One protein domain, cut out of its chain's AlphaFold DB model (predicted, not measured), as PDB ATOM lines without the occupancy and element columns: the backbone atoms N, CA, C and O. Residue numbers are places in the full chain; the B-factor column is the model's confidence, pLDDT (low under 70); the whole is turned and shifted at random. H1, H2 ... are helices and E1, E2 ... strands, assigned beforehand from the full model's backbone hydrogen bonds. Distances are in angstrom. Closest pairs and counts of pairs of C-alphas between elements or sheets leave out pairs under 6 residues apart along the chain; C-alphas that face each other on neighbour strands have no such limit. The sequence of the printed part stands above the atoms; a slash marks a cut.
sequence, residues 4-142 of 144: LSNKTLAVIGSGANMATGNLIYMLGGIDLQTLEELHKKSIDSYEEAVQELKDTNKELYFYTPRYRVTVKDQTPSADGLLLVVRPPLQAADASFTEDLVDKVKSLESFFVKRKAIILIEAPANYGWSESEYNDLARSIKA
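Overview. This is residues 4 to 142 of the 144 residues of an uncharacterized protein of Cochliobolus heterostrophus (strain C5 / ATCC 48332 / race O) (UniProt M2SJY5). A strongly twisted sheet of five strands runs through the middle, with helix H1 packed across it from E2 to E4, H3 crossing H1, and H2 farther out beyond H3. H4, H5 and H6 only graze the sheet, H4 near E1 and H6 near the edge strand E5, and residues 127 to 132, of which 130 to 132 belong to H6, stick out. The printed part has 139 residues, mixed in class, with six named helices and five named strands in the order E1 H1 H2 H3 E2 E3 E4 H4 H5 E5 H6; the mixed sheet has the order E2 E3 E1 E4 E5. The whole is compact, with a radius of gyration of the C-alphas of 16.2 A and spans of 44 by 37 by 28 A.

Arrangement. E1, residues 5 to 13, is an inner strand, parallel to E3, residues 67 to 72, with N 7 and O 68 2.9 A apart, within hydrogen-bond range. E2, residues 61 to 63, is an edge strand and forms an antiparallel hairpin with E3, N 69 and O 62 being 2.8 A apart. E1 is also parallel to E4, residues 80 to 85, with N 82 and O 10 2.8 A apart. E5, residues 115 to 120, is the other edge strand, parallel to E4, with N 117 and O 81 2.8 A apart. H1, residues 16 to 26, is on the sheet at a height of 6.9 A, making two layers, a helix on one face of a sheet; its closest C-alphas to E2 are Ile 24 and Phe 62, 4.8 A. H3, residues 46 to 55, touches H1, about perpendicular at 81 degrees, closest at the C-alphas of Met 18 and Glu 47, 4.2 A. H2, residues 32 to 40, is close to H3 but not clearly touching, with the C-alphas of Leu 38 and Ala 49 6.7 A apart. H4, residues 98 to 105, and H5, residues 108 to 111, meet only through their link; E4, H4, H5 and E5 form a strand-helix-strand unit, two parallel neighbour strands with helices between, its crossover right-handed. H6, residues 130 to 142, is near E5. Every O i to N i+4 pair is within hydrogen-bond range in H1, H2, H3, H4 and H6; H5 is too short for one.

Along the chain. E1 begins at C-alpha 5 (6.066, -46.610, -27.193) and is 26.4 A long; H1 is 15.4 A, H3 14.3 A, E4 16.3 A and E5 16.5 A. H6, 18.4 A, ends at C-alpha 142 (26.102, -21.017, -13.930).

Size, cuts and confidence. The C-alphas of Leu 4 and Ala 92, the two farthest apart, are 45.5 A apart. The printed part has no cut; the link from E4 to H4 is long. pLDDT is under 70 at residues 89 to 95 and 123 to 127.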
ATOM      1  N   LEU A   4       5.713 -51.285 -26.722       72.44
ATOM      2  CA  LEU A   4       6.736 -50.282 -26.456       72.44
ATOM      3  C   LEU A   4       6.374 -49.024 -27.239       72.44
ATOM      4  O   LEU A   4       6.201 -49.062 -28.456       72.44
ATOM      5  N   SER A   5       6.248 -47.905 -26.535       88.06
ATOM      6  CA  SER A   5       6.066 -46.610 -27.193       88.06
ATOM      7  C   SER A   5       7.412 -46.065 -27.671       88.06
ATOM      8  O   SER A   5       8.433 -46.238 -27.005       88.06
ATOM      9  N   ASN A   6       7.420 -45.415 -28.832       93.62
ATOM     10  CA  ASN A   6       8.638 -44.834 -29.388       93.62
ATOM     11  C   ASN A   6       8.906 -43.461 -28.766       93.62
ATOM     12  O   ASN A   6       7.990 -42.646 -28.625       93.62
ATOM     13  N   LYS A   7      10.167 -43.217 -28.409       94.88
ATOM     14  CA  LYS A   7      10.671 -41.931 -27.922       94.88
ATOM     15  C   LYS A   7      11.942 -41.539 -28.653       94.88
ATOM     16  O   LYS A   7      12.657 -42.399 -29.158       94.88
ATOM     17  N   THR A   8      12.230 -40.247 -28.703       95.12
ATOM     18  CA  THR A   8      13.473 -39.725 -29.278       95.12
ATOM     19  C   THR A   8      14.328 -39.030 -28.222       95.12
ATOM     20  O   THR A   8      13.821 -38.301 -27.372       95.12
ATOM     21  N   LEU A   9      15.640 -39.245 -28.277       96.00
ATOM     22  CA  LEU A   9      16.612 -38.598 -27.399       96.00
ATOM     23  C   LEU A   9      17.679 -37.919 -28.252       96.00
ATOM     24  O   LEU A   9      18.327 -38.575 -29.064       96.00
ATOM     25  N   ALA A  10      17.873 -36.619 -28.066       94.19
ATOM     26  CA  ALA A  10      19.039 -35.942 -28.612       94.19
ATOM     27  C   ALA A  10      20.214 -36.102 -27.649       94.19
ATOM     28  O   ALA A  10      20.045 -35.891 -26.450       94.19
ATOM     29  N   VAL A  11      21.390 -36.464 -28.159       93.44
ATOM     30  CA  VAL A  11      22.615 -36.581 -27.357       93.44
ATOM     31  C   VAL A  11      23.644 -35.609 -27.919       93.44
ATOM     32  O   VAL A  11      23.984 -35.685 -29.096       93.44
ATOM     33  N   ILE A  12      24.112 -34.666 -27.101       90.56
ATOM     34  CA  ILE A  12      25.066 -33.626 -27.517       90.56
ATOM     35  C   ILE A  12      26.193 -33.475 -26.495       90.56
ATOM     36  O   ILE A  12      26.041 -33.866 -25.340       90.56
ATOM     37  N   GLY A  13      27.298 -32.860 -26.914       88.50
ATOM     38  CA  GLY A  13      28.464 -32.590 -26.070       88.50
ATOM     39  C   GLY A  13      29.679 -33.449 -26.424       88.50
ATOM     40  O   GLY A  13      29.616 -34.295 -27.316       88.50
ATOM     41  N   SER A  14      30.799 -33.213 -25.742       83.00
ATOM     42  CA  SER A  14      32.118 -33.766 -26.093       83.00
ATOM     43  C   SER A  14      32.251 -35.282 -25.909       83.00
ATOM     44  O   SER A  14      33.151 -35.878 -26.486       83.00
ATOM     45  N   GLY A  15      31.348 -35.914 -25.151       87.69
ATOM     46  CA  GLY A  15      31.283 -37.372 -24.966       87.69
ATOM     47  C   GLY A  15      30.045 -38.024 -25.594       87.69
ATOM     48  O   GLY A  15      29.671 -39.133 -25.211       87.69
ATOM     49  N   ALA A  16      29.355 -37.336 -26.512       91.19
ATOM     50  CA  ALA A  16      28.055 -37.773 -27.029       91.19
ATOM     51  C   ALA A  16      28.097 -39.142 -27.727       91.19
ATOM     52  O   ALA A  16      27.228 -39.980 -27.474       91.19
ATOM     53  N   ASN A  17      29.099 -39.385 -28.579       93.81
ATOM     54  CA  ASN A  17      29.234 -40.657 -29.293       93.81
ATOM     55  C   ASN A  17      29.573 -41.799 -28.326       93.81
ATOM     56  O   ASN A  17      28.902 -42.826 -28.357       93.81
ATOM     57  N   MET A  18      30.519 -41.597 -27.404       93.25
ATOM     58  CA  MET A  18      30.846 -42.569 -26.353       93.25
ATOM     59  C   MET A  18      29.610 -42.952 -25.517       93.25
ATOM     60  O   MET A  18      29.296 -44.134 -25.371       93.25
ATOM     61  N   ALA A  19      28.863 -41.962 -25.011       93.88
ATOM     62  CA  ALA A  19      27.653 -42.202 -24.224       93.88
ATOM     63  C   ALA A  19      26.565 -42.918 -25.040       93.88
ATOM     64  O   ALA A  19      25.918 -43.839 -24.542       93.88
ATOM     65  N   THR A  20      26.388 -42.525 -26.304       96.06
ATOM     66  CA  THR A  20      25.447 -43.179 -27.220       96.06
ATOM     67  C   THR A  20      25.829 -44.638 -27.439       96.06
ATOM     68  O   THR A  20      24.977 -45.507 -27.284       96.06
ATOM     69  N   GLY A  21      27.100 -44.915 -27.735       96.06
ATOM     70  CA  GLY A  21      27.609 -46.259 -27.995       96.06
ATOM     71  C   GLY A  21      27.436 -47.174 -26.789       96.06
ATOM     72  O   GLY A  21      26.967 -48.302 -26.931       96.06
ATOM     73  N   ASN A  22      27.700 -46.649 -25.590       95.25
ATOM     74  CA  ASN A  22      27.463 -47.367 -24.343       95.25
ATOM     75  C   ASN A  22      25.974 -47.718 -24.161       95.25
ATOM     76  O   ASN A  22      25.643 -48.875 -23.910       95.25
ATOM     77  N   LEU A  23      25.067 -46.751 -24.358       96.38
ATOM     78  CA  LEU A  23      23.622 -46.972 -24.239       96.38
ATOM     79  C   LEU A  23      23.117 -48.013 -25.241       96.38
ATOM     80  O   LEU A  23      22.413 -48.939 -24.847       96.38
ATOM     81  N   ILE A  24      23.467 -47.891 -26.523       96.88
ATOM     82  CA  ILE A  24      22.979 -48.822 -27.551       96.88
ATOM     83  C   ILE A  24      23.578 -50.221 -27.387       96.88
ATOM     84  O   ILE A  24      22.887 -51.202 -27.637       96.88
ATOM     85  N   TYR A  25      24.817 -50.347 -26.914       95.62
ATOM     86  CA  TYR A  25      25.405 -51.654 -26.642       95.62
ATOM     87  C   TYR A  25      24.744 -52.321 -25.428       95.62
ATOM     88  O   TYR A  25      24.219 -53.429 -25.527       95.62
ATOM     89  N   MET A  26      24.701 -51.619 -24.292       95.38
ATOM     90  CA  MET A  26      24.222 -52.172 -23.020       95.38
ATOM     91  C   MET A  26      22.716 -52.436 -23.002       95.38
ATOM     92  O   MET A  26      22.245 -53.301 -22.265       95.38
ATOM     93  N   LEU A  27      21.949 -51.679 -23.786       96.56
ATOM     94  CA  LEU A  27      20.489 -51.703 -23.756       96.56
ATOM     95  C   LEU A  27      19.882 -52.261 -25.054       96.56
ATOM     96  O   LEU A  27      18.761 -51.904 -25.426       96.56
ATOM     97  N   GLY A  28      20.611 -53.152 -25.734       93.88
ATOM     98  CA  GLY A  28      20.083 -53.995 -26.815       93.88
ATOM     99  C   GLY A  28      19.782 -53.267 -28.128       93.88
ATOM    100  O   GLY A  28      18.914 -53.694 -28.883       93.88
ATOM    101  N   GLY A  29      20.456 -52.152 -28.381       95.00
ATOM    102  CA  GLY A  29      20.413 -51.388 -29.627       95.00
ATOM    103  C   GLY A  29      21.306 -51.921 -30.749       95.00
ATOM    104  O   GLY A  29      21.140 -51.519 -31.897       95.00
ATOM    105  N   ILE A  30      22.244 -52.816 -30.425       93.50
ATOM    106  CA  ILE A  30      23.145 -53.474 -31.380       93.50
ATOM    107  C   ILE A  30      22.814 -54.968 -31.419       93.50
ATOM    108  O   ILE A  30      22.859 -55.648 -30.393       93.50
ATOM    109  N   ASP A  31      22.487 -55.481 -32.605       92.81
ATOM    110  CA  ASP A  31      22.313 -56.916 -32.832       92.81
ATOM    111  C   ASP A  31      23.654 -57.636 -33.061       92.81
ATOM    112  O   ASP A  31      24.691 -57.021 -33.317       92.81
ATOM    113  N   LEU A  32      23.637 -58.970 -32.960       93.19
ATOM    114  CA  LEU A  32      24.845 -59.794 -33.102       93.19
ATOM    115  C   LEU A  32      25.513 -59.622 -34.471       93.19
ATOM    116  O   LEU A  32      26.737 -59.589 -34.546       93.19
ATOM    117  N   GLN A  33      24.729 -59.468 -35.540       94.31
ATOM    118  CA  GLN A  33      25.270 -59.288 -36.885       94.31
ATOM    119  C   GLN A  33      26.043 -57.968 -37.000       94.31
ATOM    120  O   GLN A  33      27.163 -57.942 -37.505       94.31
ATOM    121  N   THR A  34      25.470 -56.876 -36.501       94.31
ATOM    122  CA  THR A  34      26.121 -55.566 -36.475       94.31
ATOM    123  C   THR A  34      27.372 -55.603 -35.605       94.31
ATOM    124  O   THR A  34      28.392 -55.028 -35.978       94.31
ATOM    125  N   LEU A  35      27.335 -56.317 -34.478       93.50
ATOM    126  CA  LEU A  35      28.507 -56.491 -33.626       93.50
ATOM    127  C   LEU A  35      29.634 -57.263 -34.334       93.50
ATOM    128  O   LEU A  35      30.794 -56.866 -34.257       93.50
ATOM    129  N   GLU A  36      29.306 -58.325 -35.073       95.12
ATOM    130  CA  GLU A  36      30.276 -59.055 -35.899       95.12
ATOM    131  C   GLU A  36      30.864 -58.188 -37.020       95.12
ATOM    132  O   GLU A  36      32.051 -58.305 -37.328       95.12
ATOM    133  N   GLU A  37      30.058 -57.327 -37.646       95.44
ATOM    134  CA  GLU A  37      30.513 -56.376 -38.668       95.44
ATOM    135  C   GLU A  37      31.511 -55.365 -38.093       95.44
ATOM    136  O   GLU A  37      32.573 -55.160 -38.683       95.44
ATOM    137  N   LEU A  38      31.210 -54.785 -36.927       95.88
ATOM    138  CA  LEU A  38      32.113 -53.874 -36.217       95.88
ATOM    139  C   LEU A  38      33.425 -54.579 -35.841       95.88
ATOM    140  O   LEU A  38      34.509 -54.065 -36.112       95.88
ATOM    141  N   HIS A  39      33.336 -55.806 -35.321       95.06
ATOM    142  CA  HIS A  39      34.511 -56.598 -34.960       95.06
ATOM    143  C   HIS A  39      35.384 -56.946 -36.180       95.06
ATOM    144  O   HIS A  39      36.607 -56.868 -36.108       95.06
ATOM    145  N   LYS A  40      34.785 -57.272 -37.336       97.00
ATOM    146  CA  LYS A  40      35.521 -57.501 -38.599       97.00
ATOM    147  C   LYS A  40      36.270 -56.260 -39.089       97.00
ATOM    148  O   LYS A  40      37.241 -56.405 -39.827       97.00
ATOM    149  N   LYS A  41      35.822 -55.066 -38.698       96.31
ATOM    150  CA  LYS A  41      36.483 -53.787 -38.984       96.31
ATOM    151  C   LYS A  41      37.521 -53.391 -37.928       96.31
ATOM    152  O   LYS A  41      38.091 -52.313 -38.042       96.31
ATOM    153  N   SER A  42      37.775 -54.245 -36.934       96.56
ATOM    154  CA  SER A  42      38.650 -53.949 -35.791       96.56
ATOM    155  C   SER A  42      38.209 -52.715 -34.993       96.56
ATOM    156  O   SER A  42      39.050 -52.012 -34.448       96.56
ATOM    157  N   ILE A  43      36.900 -52.446 -34.940       96.31
ATOM    158  CA  ILE A  43      36.332 -51.375 -34.119       96.31
ATOM    159  C   ILE A  43      36.047 -51.944 -32.730       96.31
ATOM    160  O   ILE A  43      35.180 -52.810 -32.581       96.31
ATOM    161  N   ASP A  44      36.768 -51.460 -31.723       90.62
ATOM    162  CA  ASP A  44      36.694 -51.944 -30.340       90.62
ATOM    163  C   ASP A  44      36.269 -50.870 -29.321       90.62
ATOM    164  O   ASP A  44      36.086 -51.176 -28.141       90.62
ATOM    165  N   SER A  45      36.019 -49.634 -29.771       94.00
ATOM    166  CA  SER A  45      35.519 -48.544 -28.932       94.00
ATOM    167  C   SER A  45      34.053 -48.185 -29.223       94.00
ATOM    168  O   SER A  45      33.575 -48.230 -30.359       94.00
ATOM    169  N   TYR A  46      33.313 -47.780 -28.183       94.88
ATOM    170  CA  TYR A  46      31.912 -47.348 -28.321       94.88
ATOM    171  C   TYR A  46      31.757 -46.107 -29.206       94.88
ATOM    172  O   TYR A  46      30.757 -45.963 -29.907       94.88
ATOM    173  N   GLU A  47      32.729 -45.201 -29.149       94.31
ATOM    174  CA  GLU A  47      32.714 -43.956 -29.908       94.31
ATOM    175  C   GLU A  47      32.895 -44.201 -31.409       94.31
ATOM    176  O   GLU A  47      32.080 -43.723 -32.202       94.31
ATOM    177  N   GLU A  48      33.892 -45.000 -31.794       96.19
ATOM    178  CA  GLU A  48      34.117 -45.375 -33.193       96.19
ATOM    179  C   GLU A  48      32.969 -46.224 -33.736       96.19
ATOM    180  O   GLU A  48      32.544 -46.020 -34.871       96.19
ATOM    181  N   ALA A  49      32.400 -47.117 -32.918       96.38
ATOM    182  CA  ALA A  49      31.222 -47.885 -33.307       96.38
ATOM    183  C   ALA A  49      30.049 -46.966 -33.665       96.38
ATOM    184  O   ALA A  49      29.422 -47.151 -34.704       96.38
ATOM    185  N   VAL A  50      29.759 -45.939 -32.859       96.69
ATOM    186  CA  VAL A  50      28.701 -44.970 -33.189       96.69
ATOM    187  C   VAL A  50      29.007 -44.213 -34.472       96.69
ATOM    188  O   VAL A  50      28.093 -44.005 -35.270       96.69
ATOM    189  N   GLN A  51      30.261 -43.811 -34.682       96.00
ATOM    190  CA  GLN A  51      30.650 -43.110 -35.902       96.00
ATOM    191  C   GLN A  51      30.434 -43.989 -37.142       96.00
ATOM    192  O   GLN A  51      29.744 -43.576 -38.069       96.00
ATOM    193  N   GLU A  52      30.898 -45.235 -37.109       96.75
ATOM    194  CA  GLU A  52      30.709 -46.207 -38.190       96.75
ATOM    195  C   GLU A  52      29.221 -46.495 -38.468       96.75
ATOM    196  O   GLU A  52      28.786 -46.566 -39.621       96.75
ATOM    197  N   LEU A  53      28.399 -46.621 -37.421       95.50
ATOM    198  CA  LEU A  53      26.954 -46.812 -37.576       95.50
ATOM    199  C   LEU A  53      26.279 -45.592 -38.224       95.50
ATOM    200  O   LEU A  53      25.380 -45.761 -39.047       95.50
ATOM    201  N   LYS A  54      26.720 -44.370 -37.902       94.62
ATOM    202  CA  LYS A  54      26.243 -43.141 -38.558       94.62
ATOM    203  C   LYS A  54      26.677 -43.078 -40.019       94.62
ATOM    204  O   LYS A  54      25.845 -42.798 -40.881       94.62
ATOM    205  N   ASP A  55      27.937 -43.393 -40.302       95.06
ATOM    206  CA  ASP A  55      28.512 -43.356 -41.651       95.06
ATOM    207  C   ASP A  55      27.845 -44.381 -42.584       95.06
ATOM    208  O   ASP A  55      27.689 -44.146 -43.783       95.06
ATOM    209  N   THR A  56      27.362 -45.494 -42.022       93.62
ATOM    210  CA  THR A  56      26.559 -46.508 -42.729       93.62
ATOM    211  C   THR A  56      25.050 -46.259 -42.673       93.62
ATOM    212  O   THR A  56      24.265 -47.097 -43.122       93.62
ATOM    213  N   ASN A  57      24.628 -45.094 -42.169       92.31
ATOM    214  CA  ASN A  57      23.236 -44.659 -42.060       92.31
ATOM    215  C   ASN A  57      22.335 -45.658 -41.300       92.31
ATOM    216  O   ASN A  57      21.143 -45.794 -41.596       92.31
ATOM    217  N   LYS A  58      22.898 -46.380 -40.321       93.00
ATOM    218  CA  LYS A  58      22.144 -47.251 -39.414       93.00
ATOM    219  C   LYS A  58      21.434 -46.404 -38.356       93.00
ATOM    220  O   LYS A  58      21.986 -45.452 -37.808       93.00
ATOM    221  N   GLU A  59      20.184 -46.757 -38.049       93.38
ATOM    222  CA  GLU A  59      19.445 -46.082 -36.981       93.38
ATOM    223  C   GLU A  59      20.063 -46.427 -35.622       93.38
ATOM    224  O   GLU A  59      20.168 -47.595 -35.254       93.38
ATOM    225  N   LEU A  60      20.407 -45.400 -34.849       96.56
ATOM    226  CA  LEU A  60      20.851 -45.552 -33.470       96.56
ATOM    227  C   LEU A  60      19.636 -45.569 -32.545       96.56
ATOM    228  O   LEU A  60      18.855 -44.615 -32.509       96.56
ATOM    229  N   TYR A  61      19.465 -46.639 -31.778       96.94
ATOM    230  CA  TYR A  61      18.378 -46.751 -30.813       96.94
ATOM    231  C   TYR A  61      18.767 -47.659 -29.654       96.94
ATOM    232  O   TYR A  61      19.716 -48.422 -29.750       96.94
ATOM    233  N   PHE A  62      18.015 -47.595 -28.563       97.00
ATOM    234  CA  PHE A  62      18.165 -48.501 -27.431       97.00
ATOM    235  C   PHE A  62      16.827 -48.749 -26.736       97.00
ATOM    236  O   PHE A  62      15.845 -48.038 -26.975       97.00
ATOM    237  N   TYR A  63      16.774 -49.754 -25.865       96.44
ATOM    238  CA  TYR A  63      15.562 -50.097 -25.135       96.44
ATOM    239  C   TYR A  63      15.614 -49.653 -23.675       96.44
ATOM    240  O   TYR A  63      16.608 -49.761 -22.969       96.44
ATOM    241  N   THR A  64      14.473 -49.187 -23.193       94.31
ATOM    242  CA  THR A  64      14.169 -49.062 -21.766       94.31
ATOM    243  C   THR A  64      12.980 -49.977 -21.465       94.31
ATOM    244  O   THR A  64      12.301 -50.407 -22.401       94.31
ATOM    245  N   PRO A  65      12.624 -50.232 -20.193       93.62
ATOM    246  CA  PRO A  65      11.491 -51.105 -19.870       93.62
ATOM    247  C   PRO A  65      10.148 -50.709 -20.517       93.62
ATOM    248  O   PRO A  65       9.245 -51.536 -20.606       93.62
ATOM    249  N   ARG A  66       9.986 -49.443 -20.935       93.69
ATOM    250  CA  ARG A  66       8.729 -48.906 -21.494       93.69
ATOM    251  C   ARG A  66       8.845 -48.341 -22.909       93.69
ATOM    252  O   ARG A  66       7.817 -48.149 -23.561       93.69
ATOM    253  N   TYR A  67      10.060 -48.052 -23.368       95.75
ATOM    254  CA  TYR A  67      10.278 -47.312 -24.606       95.75
ATOM    255  C   TYR A  67      11.367 -47.935 -25.461       95.75
ATOM    256  O   TYR A  67      12.404 -48.344 -24.936       95.75
ATOM    257  N   ARG A  68      11.166 -47.891 -26.778       96.00
ATOM    258  CA  ARG A  68      12.270 -47.876 -27.736       96.00
ATOM    259  C   ARG A  68      12.675 -46.419 -27.940       96.00
ATOM    260  O   ARG A  68      11.835 -45.595 -28.301       96.00
ATOM    261  N   VAL A  69      13.932 -46.101 -27.669       96.94
ATOM    262  CA  VAL A  69      14.459 -44.738 -27.733       96.94
ATOM    263  C   VAL A  69      15.370 -44.616 -28.945       96.94
ATOM    264  O   VAL A  69      16.438 -45.213 -28.955       96.94
ATOM    265  N   THR A  70      14.965 -43.852 -29.958       96.56
ATOM    266  CA  THR A  70      15.817 -43.512 -31.107       96.56
ATOM    267  C   THR A  70      16.689 -42.308 -30.756       96.56
ATOM    268  O   THR A  70      16.181 -41.273 -30.318       96.56
ATOM    269  N   VAL A  71      17.993 -42.416 -30.992       95.75
ATOM    270  CA  VAL A  71      18.944 -41.318 -30.810       95.75
ATOM    271  C   VAL A  71      18.940 -40.427 -32.052       95.75
ATOM    272  O   VAL A  71      18.944 -40.910 -33.183       95.75
ATOM    273  N   LYS A  72      18.867 -39.111 -31.847       89.75
ATOM    274  CA  LYS A  72      18.849 -38.100 -32.910       89.75
ATOM    275  C   LYS A  72      20.020 -37.139 -32.737       89.75
ATOM    276  O   LYS A  72      20.323 -36.730 -31.622       89.75
ATOM    277  N   ASP A  73      20.599 -36.699 -33.850       77.12
ATOM    278  CA  ASP A  73      21.627 -35.649 -33.838       77.12
ATOM    279  C   ASP A  73      21.024 -34.234 -33.701       77.12
ATOM    280  O   ASP A  73      21.718 -33.278 -33.351       77.12
ATOM    281  N   GLN A  74      19.716 -34.088 -33.961       73.88
ATOM    282  CA  GLN A  74      18.995 -32.814 -33.900       73.88
ATOM    283  C   GLN A  74      18.105 -32.722 -32.657       73.88
ATOM    284  O   GLN A  74      17.218 -33.545 -32.437       73.88
ATOM    285  N   THR A  75      18.307 -31.662 -31.878       74.12
ATOM    286  CA  THR A  75      17.623 -31.426 -30.602       74.12
ATOM    287  C   THR A  75      16.153 -30.982 -30.685       74.12
ATOM    288  O   THR A  75      15.365 -31.454 -29.866       74.12
ATOM    289  N   PRO A  76      15.717 -30.123 -31.635       72.81
ATOM    290  CA  PRO A  76      14.375 -29.526 -31.579       72.81
ATOM    291  C   PRO A  76      13.211 -30.519 -31.700       72.81
ATOM    292  O   PRO A  76      12.110 -30.242 -31.226       72.81
ATOM    293  N   SER A  77      13.435 -31.670 -32.339       78.94
ATOM    294  CA  SER A  77      12.422 -32.706 -32.573       78.94
ATOM    295  C   SER A  77      12.469 -33.855 -31.559       78.94
ATOM    296  O   SER A  77      11.680 -34.797 -31.663       78.94
ATOM    297  N   ALA A  78      13.376 -33.795 -30.579       90.31
ATOM    298  CA  ALA A  78      13.543 -34.854 -29.595       90.31
ATOM    299  C   ALA A  78      12.514 -34.771 -28.447       90.31
ATOM    300  O   ALA A  78      12.071 -33.692 -28.049       90.31
ATOM    301  N   ASP A  79      12.139 -35.914 -27.866       92.75
ATOM    302  CA  ASP A  79      11.347 -35.962 -26.628       92.75
ATOM    303  C   ASP A  79      12.181 -35.598 -25.386       92.75
ATOM    304  O   ASP A  79      11.626 -35.211 -24.353       92.75
ATOM    305  N   GLY A  80      13.506 -35.725 -25.469       93.19
ATOM    306  CA  GLY A  80      14.434 -35.391 -24.395       93.19
ATOM    307  C   GLY A  80      15.832 -35.060 -24.908       93.19
ATOM    308  O   GLY A  80      16.156 -35.302 -26.071       93.19
ATOM    309  N   LEU A  81      16.654 -34.513 -24.016       93.50
ATOM    310  CA  LEU A  81      18.057 -34.188 -24.266       93.50
ATOM    311  C   LEU A  81      18.957 -34.887 -23.244       93.50
ATOM    312  O   LEU A  81      18.666 -34.870 -22.050       93.50
ATOM    313  N   LEU A  82      20.066 -35.446 -23.710       93.75
ATOM    314  CA  LEU A  82      21.206 -35.851 -22.901       93.75
ATOM    315  C   LEU A  82      22.393 -34.955 -23.272       93.75
ATOM    316  O   LEU A  82      22.928 -35.048 -24.375       93.75
ATOM    317  N   LEU A  83      22.779 -34.072 -22.356       91.31
ATOM    318  CA  LEU A  83      23.967 -33.236 -22.487       91.31
ATOM    319  C   LEU A  83      25.130 -33.936 -21.788       91.31
ATOM    320  O   LEU A  83      25.106 -34.100 -20.569       91.31
ATOM    321  N   VAL A  84      26.133 -34.350 -22.555       90.38
ATOM    322  CA  VAL A  84      27.333 -35.010 -22.038       90.38
ATOM    323  C   VAL A  84      28.440 -33.980 -21.865       90.38
ATOM    324  O   VAL A  84      28.858 -33.334 -22.825       90.38
ATOM    325  N   VAL A  85      28.918 -33.836 -20.635       86.38
ATOM    326  CA  VAL A  85      29.960 -32.889 -20.251       86.38
ATOM    327  C   VAL A  85      31.176 -33.681 -19.817       86.38
ATOM    328  O   VAL A  85      31.140 -34.351 -18.785       86.38
ATOM    329  N   ARG A  86      32.254 -33.594 -20.596       80.50
ATOM    330  CA  ARG A  86      33.565 -34.072 -20.166       80.50
ATOM    331  C   ARG A  86      34.283 -32.924 -19.440       80.50
ATOM    332  O   ARG A  86      34.538 -31.896 -20.067       80.50
ATOM    333  N   PRO A  87      34.587 -33.069 -18.143       74.94
ATOM    334  CA  PRO A  87      35.377 -32.117 -17.385       74.94
ATOM    335  C   PRO A  87      36.745 -31.918 -18.043       74.94
ATOM    336  O   PRO A  87      37.306 -32.870 -18.600       74.94
ATOM    337  N   PRO A  88      37.300 -30.706 -17.967       72.62
ATOM    338  CA  PRO A  88      38.626 -30.435 -18.483       72.62
ATOM    339  C   PRO A  88      39.688 -31.206 -17.690       72.62
ATOM    340  O   PRO A  88      39.550 -31.427 -16.487       72.62
ATOM    341  N   LEU A  89      40.780 -31.589 -18.357       69.44
ATOM    342  CA  LEU A  89      41.918 -32.242 -17.697       69.44
ATOM    343  C   LEU A  89      42.693 -31.276 -16.788       69.44
ATOM    344  O   LEU A  89      43.342 -31.717 -15.840       69.44
ATOM    345  N   GLN A  90      42.626 -29.972 -17.074       67.94
ATOM    346  CA  GLN A  90      43.234 -28.908 -16.281       67.94
ATOM    347  C   GLN A  90      42.160 -27.936 -15.794       67.94
ATOM    348  O   GLN A  90      41.271 -27.551 -16.544       67.94
ATOM    349  N   ALA A  91      42.272 -27.474 -14.547       65.25
ATOM    350  CA  ALA A  91      41.282 -26.581 -13.934       65.25
ATOM    351  C   ALA A  91      41.121 -25.218 -14.644       65.25
ATOM    352  O   ALA A  91      40.132 -24.528 -14.415       65.25
ATOM    353  N   ALA A  92      42.095 -24.820 -15.471       66.88
ATOM    354  CA  ALA A  92      42.060 -23.572 -16.231       66.88
ATOM    355  C   ALA A  92      41.266 -23.675 -17.544       66.88
ATOM    356  O   ALA A  92      40.898 -22.641 -18.102       66.88
ATOM    357  N   ASP A  93      41.000 -24.886 -18.038       68.94
ATOM    358  CA  ASP A  93      40.289 -25.064 -19.301       68.94
ATOM    359  C   ASP A  93      38.773 -25.006 -19.077       68.94
ATOM    360  O   ASP A  93      38.243 -25.400 -18.035       68.94
ATOM    361  N   ALA A  94      38.038 -24.523 -20.077       68.50
ATOM    362  CA  ALA A  94      36.585 -24.503 -20.021       68.50
ATOM    363  C   ALA A  94      36.012 -25.925 -20.164       68.50
ATOM    364  O   ALA A  94      36.443 -26.707 -21.009       68.50
ATOM    365  N   SER A  95      34.980 -26.250 -19.377       68.75
ATOM    366  CA  SER A  95      34.241 -27.521 -19.514       68.75
ATOM    367  C   SER A  95      33.337 -27.568 -20.752       68.75
ATOM    368  O   SER A  95      32.831 -28.629 -21.113       68.75
ATOM    369  N   PHE A  96      33.124 -26.418 -21.395       73.44
ATOM    370  CA  PHE A  96      32.315 -26.262 -22.597       73.44
ATOM    371  C   PHE A  96      33.077 -25.449 -23.634       73.44
ATOM    372  O   PHE A  96      33.788 -24.505 -23.295       73.44
ATOM    373  N   THR A  97      32.870 -25.777 -24.903       76.56
ATOM    374  CA  THR A  97      33.209 -24.875 -26.004       76.56
ATOM    375  C   THR A  97      32.151 -23.775 -26.104       76.56
ATOM    376  O   THR A  97      30.988 -24.011 -25.764       76.56
ATOM    377  N   GLU A  98      32.522 -22.590 -26.597       76.94
ATOM    378  CA  GLU A  98      31.565 -21.493 -26.830       76.94
ATOM    379  C   GLU A  98      30.393 -21.947 -27.718       76.94
ATOM    380  O   GLU A  98      29.236 -21.731 -27.367       76.94
ATOM    381  N   ASP A  99      30.681 -22.709 -28.780       81.69
ATOM    382  CA  ASP A  99      29.670 -23.292 -29.674       81.69
ATOM    383  C   ASP A  99      28.653 -24.184 -28.937       81.69
ATOM    384  O   ASP A  99      27.450 -24.116 -29.191       81.69
ATOM    385  N   LEU A 100      29.102 -24.995 -27.970       80.56
ATOM    386  CA  LEU A 100      28.203 -25.852 -27.196       80.56
ATOM    387  C   LEU A 100      27.322 -25.032 -26.245       80.56
ATOM    388  O   LEU A 100      26.146 -25.362 -26.083       80.56
ATOM    389  N   VAL A 101      27.863 -23.970 -25.641       83.75
ATOM    390  CA  VAL A 101      27.098 -23.055 -24.782       83.75
ATOM    391  C   VAL A 101      26.031 -22.329 -25.596       83.75
ATOM    392  O   VAL A 101      24.862 -22.338 -25.207       83.75
ATOM    393  N   ASP A 102      26.395 -21.764 -26.744       85.25
ATOM    394  CA  ASP A 102      25.457 -21.077 -27.634       85.25
ATOM    395  C   ASP A 102      24.383 -22.032 -28.154       85.25
ATOM    396  O   ASP A 102      23.188 -21.714 -28.145       85.25
ATOM    397  N   LYS A 103      24.780 -23.260 -28.508       84.19
ATOM    398  CA  LYS A 103      23.842 -24.320 -28.869       84.19
ATOM    399  C   LYS A 103      22.879 -24.622 -27.727       84.19
ATOM    400  O   LYS A 103      21.689 -24.734 -27.994       84.19
ATOM    401  N   VAL A 104      23.328 -24.725 -26.475       84.38
ATOM    402  CA  VAL A 104      22.428 -24.990 -25.337       84.38
ATOM    403  C   VAL A 104      21.494 -23.808 -25.074       84.38
ATOM    404  O   VAL A 104      20.295 -24.023 -24.911       84.38
ATOM    405  N   LYS A 105      21.992 -22.569 -25.119       85.12
ATOM    406  CA  LYS A 105      21.165 -21.357 -24.979       85.12
ATOM    407  C   LYS A 105      20.094 -21.266 -26.066       85.12
ATOM    408  O   LYS A 105      18.945 -20.941 -25.787       85.12
ATOM    409  N   SER A 106      20.410 -21.674 -27.297       86.50
ATOM    410  CA  SER A 106      19.417 -21.739 -28.382       86.50
ATOM    411  C   SER A 106      18.258 -22.721 -28.111       86.50
ATOM    412  O   SER A 106      17.213 -22.653 -28.761       86.50
ATOM    413  N   LEU A 107      18.408 -23.619 -27.127       85.31
ATOM    414  CA  LEU A 107      17.412 -24.618 -26.735       85.31
ATOM    415  C   LEU A 107      16.503 -24.160 -25.585       85.31
ATOM    416  O   LEU A 107      15.721 -24.968 -25.090       85.31
ATOM    417  N   GLU A 108      16.513 -22.886 -25.184       83.31
ATOM    418  CA  GLU A 108      15.590 -22.352 -24.166       83.31
ATOM    419  C   GLU A 108      14.131 -22.793 -24.392       83.31
ATOM    420  O   GLU A 108      13.470 -23.326 -23.497       83.31
ATOM    421  N   SER A 109      13.643 -22.668 -25.631       82.69
ATOM    422  CA  SER A 109      12.276 -23.063 -26.001       82.69
ATOM    423  C   SER A 109      12.005 -24.571 -25.872       82.69
ATOM    424  O   SER A 109      10.864 -24.978 -25.627       82.69
ATOM    425  N   PHE A 110      13.041 -25.405 -26.001       84.69
ATOM    426  CA  PHE A 110      12.965 -26.846 -25.778       84.69
ATOM    427  C   PHE A 110      12.750 -27.142 -24.290       84.69
ATOM    428  O   PHE A 110      11.839 -27.899 -23.942       84.69
ATOM    429  N   PHE A 111      13.514 -26.491 -23.408       83.44
ATOM    430  CA  PHE A 111      13.446 -26.715 -21.958       83.44
ATOM    431  C   PHE A 111      12.113 -26.281 -21.330       83.44
ATOM    432  O   PHE A 111      11.715 -26.832 -20.307       83.44
ATOM    433  N   VAL A 112      11.356 -25.384 -21.975       84.00
ATOM    434  CA  VAL A 112       9.978 -25.049 -21.558       84.00
ATOM    435  C   VAL A 112       9.034 -26.258 -21.659       84.00
ATOM    436  O   VAL A 112       8.073 -26.368 -20.899       84.00
ATOM    437  N   LYS A 113       9.270 -27.173 -22.610       85.50
ATOM    438  CA  LYS A 113       8.327 -28.254 -22.962       85.50
ATOM    439  C   LYS A 113       8.862 -29.659 -22.703       85.50
ATOM    440  O   LYS A 113       8.091 -30.625 -22.774       85.50
ATOM    441  N   ARG A 114      10.171 -29.798 -22.505       87.88
ATOM    442  CA  ARG A 114      10.895 -31.071 -22.503       87.88
ATOM    443  C   ARG A 114      11.942 -31.092 -21.400       87.88
ATOM    444  O   ARG A 114      12.324 -30.065 -20.853       87.88
ATOM    445  N   LYS A 115      12.376 -32.302 -21.053       88.44
ATOM    446  CA  LYS A 115      13.360 -32.535 -19.996       88.44
ATOM    447  C   LYS A 115      14.736 -32.782 -20.592       88.44
ATOM    448  O   LYS A 115      14.856 -33.342 -21.682       88.44
ATOM    449  N   ALA A 116      15.752 -32.417 -19.826       89.88
ATOM    450  CA  ALA A 116      17.135 -32.720 -20.127       89.88
ATOM    451  C   ALA A 116      17.811 -33.424 -18.957       89.88
ATOM    452  O   ALA A 116      17.455 -33.215 -17.798       89.88
ATOM    453  N   ILE A 117      18.771 -34.270 -19.298       92.00
ATOM    454  CA  ILE A 117      19.662 -34.961 -18.379       92.00
ATOM    455  C   ILE A 117      21.063 -34.445 -18.684       92.00
ATOM    456  O   ILE A 117      21.457 -34.388 -19.848       92.00
ATOM    457  N   ILE A 118      21.805 -34.068 -17.648       89.69
ATOM    458  CA  ILE A 118      23.216 -33.705 -17.767       89.69
ATOM    459  C   ILE A 118      24.026 -34.886 -17.242       89.69
ATOM    460  O   ILE A 118      23.878 -35.274 -16.084       89.69
ATOM    461  N   LEU A 119      24.849 -35.469 -18.107       90.12
ATOM    462  CA  LEU A 119      25.804 -36.510 -17.761       90.12
ATOM    463  C   LEU A 119      27.188 -35.877 -17.667       90.12
ATOM    464  O   LEU A 119      27.717 -35.411 -18.671       90.12
ATOM    465  N   ILE A 120      27.767 -35.877 -16.472       86.56
ATOM    466  CA  ILE A 120      29.156 -35.472 -16.257       86.56
ATOM    467  C   ILE A 120      30.007 -36.735 -16.342       86.56
ATOM    468  O   ILE A 120      29.853 -37.642 -15.525       86.56
ATOM    469  N   GLU A 121      30.867 -36.820 -17.350       81.31
ATOM    470  CA  GLU A 121      31.769 -37.953 -17.523       81.31
ATOM    471  C   GLU A 121      32.948 -37.839 -16.551       81.31
ATOM    472  O   GLU A 121      33.636 -36.826 -16.526       81.31
ATOM    473  N   ALA A 122      33.222 -38.877 -15.765       73.38
ATOM    474  CA  ALA A 122      34.426 -38.921 -14.942       73.38
ATOM    475  C   ALA A 122      35.570 -39.586 -15.733       73.38
ATOM    476  O   ALA A 122      35.374 -40.687 -16.255       73.38
ATOM    477  N   PRO A 123      36.770 -38.982 -15.820       66.62
ATOM    478  CA  PRO A 123      37.927 -39.667 -16.382       66.62
ATOM    479  C   PRO A 123      38.264 -40.905 -15.539       66.62
ATOM    480  O   PRO A 123      38.246 -40.841 -14.311       66.62
ATOM    481  N   ALA A 124      38.642 -42.012 -16.184       61.66
ATOM    482  CA  ALA A 124      38.886 -43.304 -15.525       61.66
ATOM    483  C   ALA A 124      39.931 -43.267 -14.385       61.66
ATOM    484  O   ALA A 124      39.899 -44.110 -13.494       61.66
ATOM    485  N   ASN A 125      40.828 -42.277 -14.394       62.66
ATOM    486  CA  ASN A 125      41.910 -42.128 -13.416       62.66
ATOM    487  C   ASN A 125      41.635 -41.045 -12.358       62.66
ATOM    488  O   ASN A 125      42.525 -40.707 -11.581       62.66
ATOM    489  N   TYR A 126      40.437 -40.461 -12.354       63.06
ATOM    490  CA  TYR A 126      40.098 -39.326 -11.504       63.06
ATOM    491  C   TYR A 126      39.204 -39.799 -10.350       63.06
ATOM    492  O   TYR A 126      38.020 -40.080 -10.527       63.06
ATOM    493  N   GLY A 127      39.781 -39.913  -9.152       60.88
ATOM    494  CA  GLY A 127      39.056 -40.252  -7.927       60.88
ATOM    495  C   GLY A 127      38.296 -39.042  -7.401       60.88
ATOM    496  O   GLY A 127      38.800 -38.351  -6.523       60.88
ATOM    497  N   TRP A 128      37.121 -38.765  -7.966       70.06
ATOM    498  CA  TRP A 128      36.340 -37.585  -7.598       70.06
ATOM    499  C   TRP A 128      35.915 -37.639  -6.137       70.06
ATOM    500  O   TRP A 128      35.286 -38.599  -5.684       70.06
ATOM    501  N   SER A 129      36.202 -36.561  -5.422       78.00
ATOM    502  CA  SER A 129      35.489 -36.215  -4.203       78.00
ATOM    503  C   SER A 129      34.094 -35.678  -4.544       78.00
ATOM    504  O   SER A 129      33.861 -35.080  -5.597       78.00
ATOM    505  N   GLU A 130      33.147 -35.841  -3.623       82.12
ATOM    506  CA  GLU A 130      31.811 -35.246  -3.747       82.12
ATOM    507  C   GLU A 130      31.874 -33.712  -3.908       82.12
ATOM    508  O   GLU A 130      31.068 -33.121  -4.627       82.12
ATOM    509  N   SER A 131      32.861 -33.058  -3.286       82.06
ATOM    510  CA  SER A 131      33.108 -31.620  -3.434       82.06
ATOM    511  C   SER A 131      33.427 -31.220  -4.872       82.06
ATOM    512  O   SER A 131      32.801 -30.297  -5.384       82.06
ATOM    513  N   GLU A 132      34.329 -31.938  -5.546       78.75
ATOM    514  CA  GLU A 132      34.698 -31.642  -6.939       78.75
ATOM    515  C   GLU A 132      33.504 -31.828  -7.880       78.75
ATOM    516  O   GLU A 132      33.263 -30.992  -8.755       78.75
ATOM    517  N   TYR A 133      32.698 -32.872  -7.649       82.00
ATOM    518  CA  TYR A 133      31.447 -33.068  -8.379       82.00
ATOM    519  C   TYR A 133      30.491 -31.886  -8.211       82.00
ATOM    520  O   TYR A 133      29.977 -31.345  -9.193       82.00
ATOM    521  N   ASN A 134      30.255 -31.479  -6.965       85.50
ATOM    522  CA  ASN A 134      29.318 -30.412  -6.638       85.50
ATOM    523  C   ASN A 134      29.777 -29.053  -7.174       85.50
ATOM    524  O   ASN A 134      28.948 -28.261  -7.634       85.50
ATOM    525  N   ASP A 135      31.080 -28.782  -7.144       82.56
ATOM    526  CA  ASP A 135      31.652 -27.553  -7.681       82.56
ATOM    527  C   ASP A 135      31.525 -27.502  -9.204       82.56
ATOM    528  O   ASP A 135      31.083 -26.480  -9.743       82.56
ATOM    529  N   LEU A 136      31.780 -28.616  -9.901       80.25
ATOM    530  CA  LEU A 136      31.547 -28.668 -11.340       80.25
ATOM    531  C   LEU A 136      30.059 -28.536 -11.678       80.25
ATOM    532  O   LEU A 136      29.704 -27.749 -12.551       80.25
ATOM    533  N   ALA A 137      29.174 -29.257 -10.989       83.88
ATOM    534  CA  ALA A 137      27.736 -29.163 -11.227       83.88
ATOM    535  C   ALA A 137      27.228 -27.719 -11.054       83.88
ATOM    536  O   ALA A 137      26.399 -27.246 -11.837       83.88
ATOM    537  N   ARG A 138      27.765 -26.985 -10.067       86.00
ATOM    538  CA  ARG A 138      27.471 -25.561  -9.859       86.00
ATOM    539  C   ARG A 138      28.006 -24.691 -10.998       86.00
ATOM    540  O   ARG A 138      27.283 -23.809 -11.454       86.00
ATOM    541  N   SER A 139      29.223 -24.956 -11.473       82.00
ATOM    542  CA  SER A 139      29.835 -24.257 -12.613       82.00
ATOM    543  C   SER A 139      29.048 -24.463 -13.914       82.00
ATOM    544  O   SER A 139      28.727 -23.501 -14.615       82.00
ATOM    545  N   ILE A 140      28.627 -25.703 -14.187       82.50
ATOM    546  CA  ILE A 140      27.772 -26.046 -15.331       82.50
ATOM    547  C   ILE A 140      26.461 -25.263 -15.258       82.50
ATOM    548  O   ILE A 140      26.075 -24.617 -16.227       82.50
ATOM    549  N   LYS A 141      25.806 -25.262 -14.092       83.06
ATOM    550  CA  LYS A 141      24.550 -24.536 -13.881       83.06
ATOM    551  C   LYS A 141      24.688 -23.015 -14.019       83.06
ATOM    552  O   LYS A 141      23.703 -22.352 -14.302       83.06
ATOM    553  N   ALA A 142      25.862 -22.448 -13.750       82.44
ATOM    554  CA  ALA A 142      26.102 -21.017 -13.930       82.44
ATOM    555  C   ALA A 142      26.376 -20.649 -15.398       82.44
ATOM    556  O   ALA A 142      26.133 -19.513 -15.799       82.44
TER     557      ALA A 142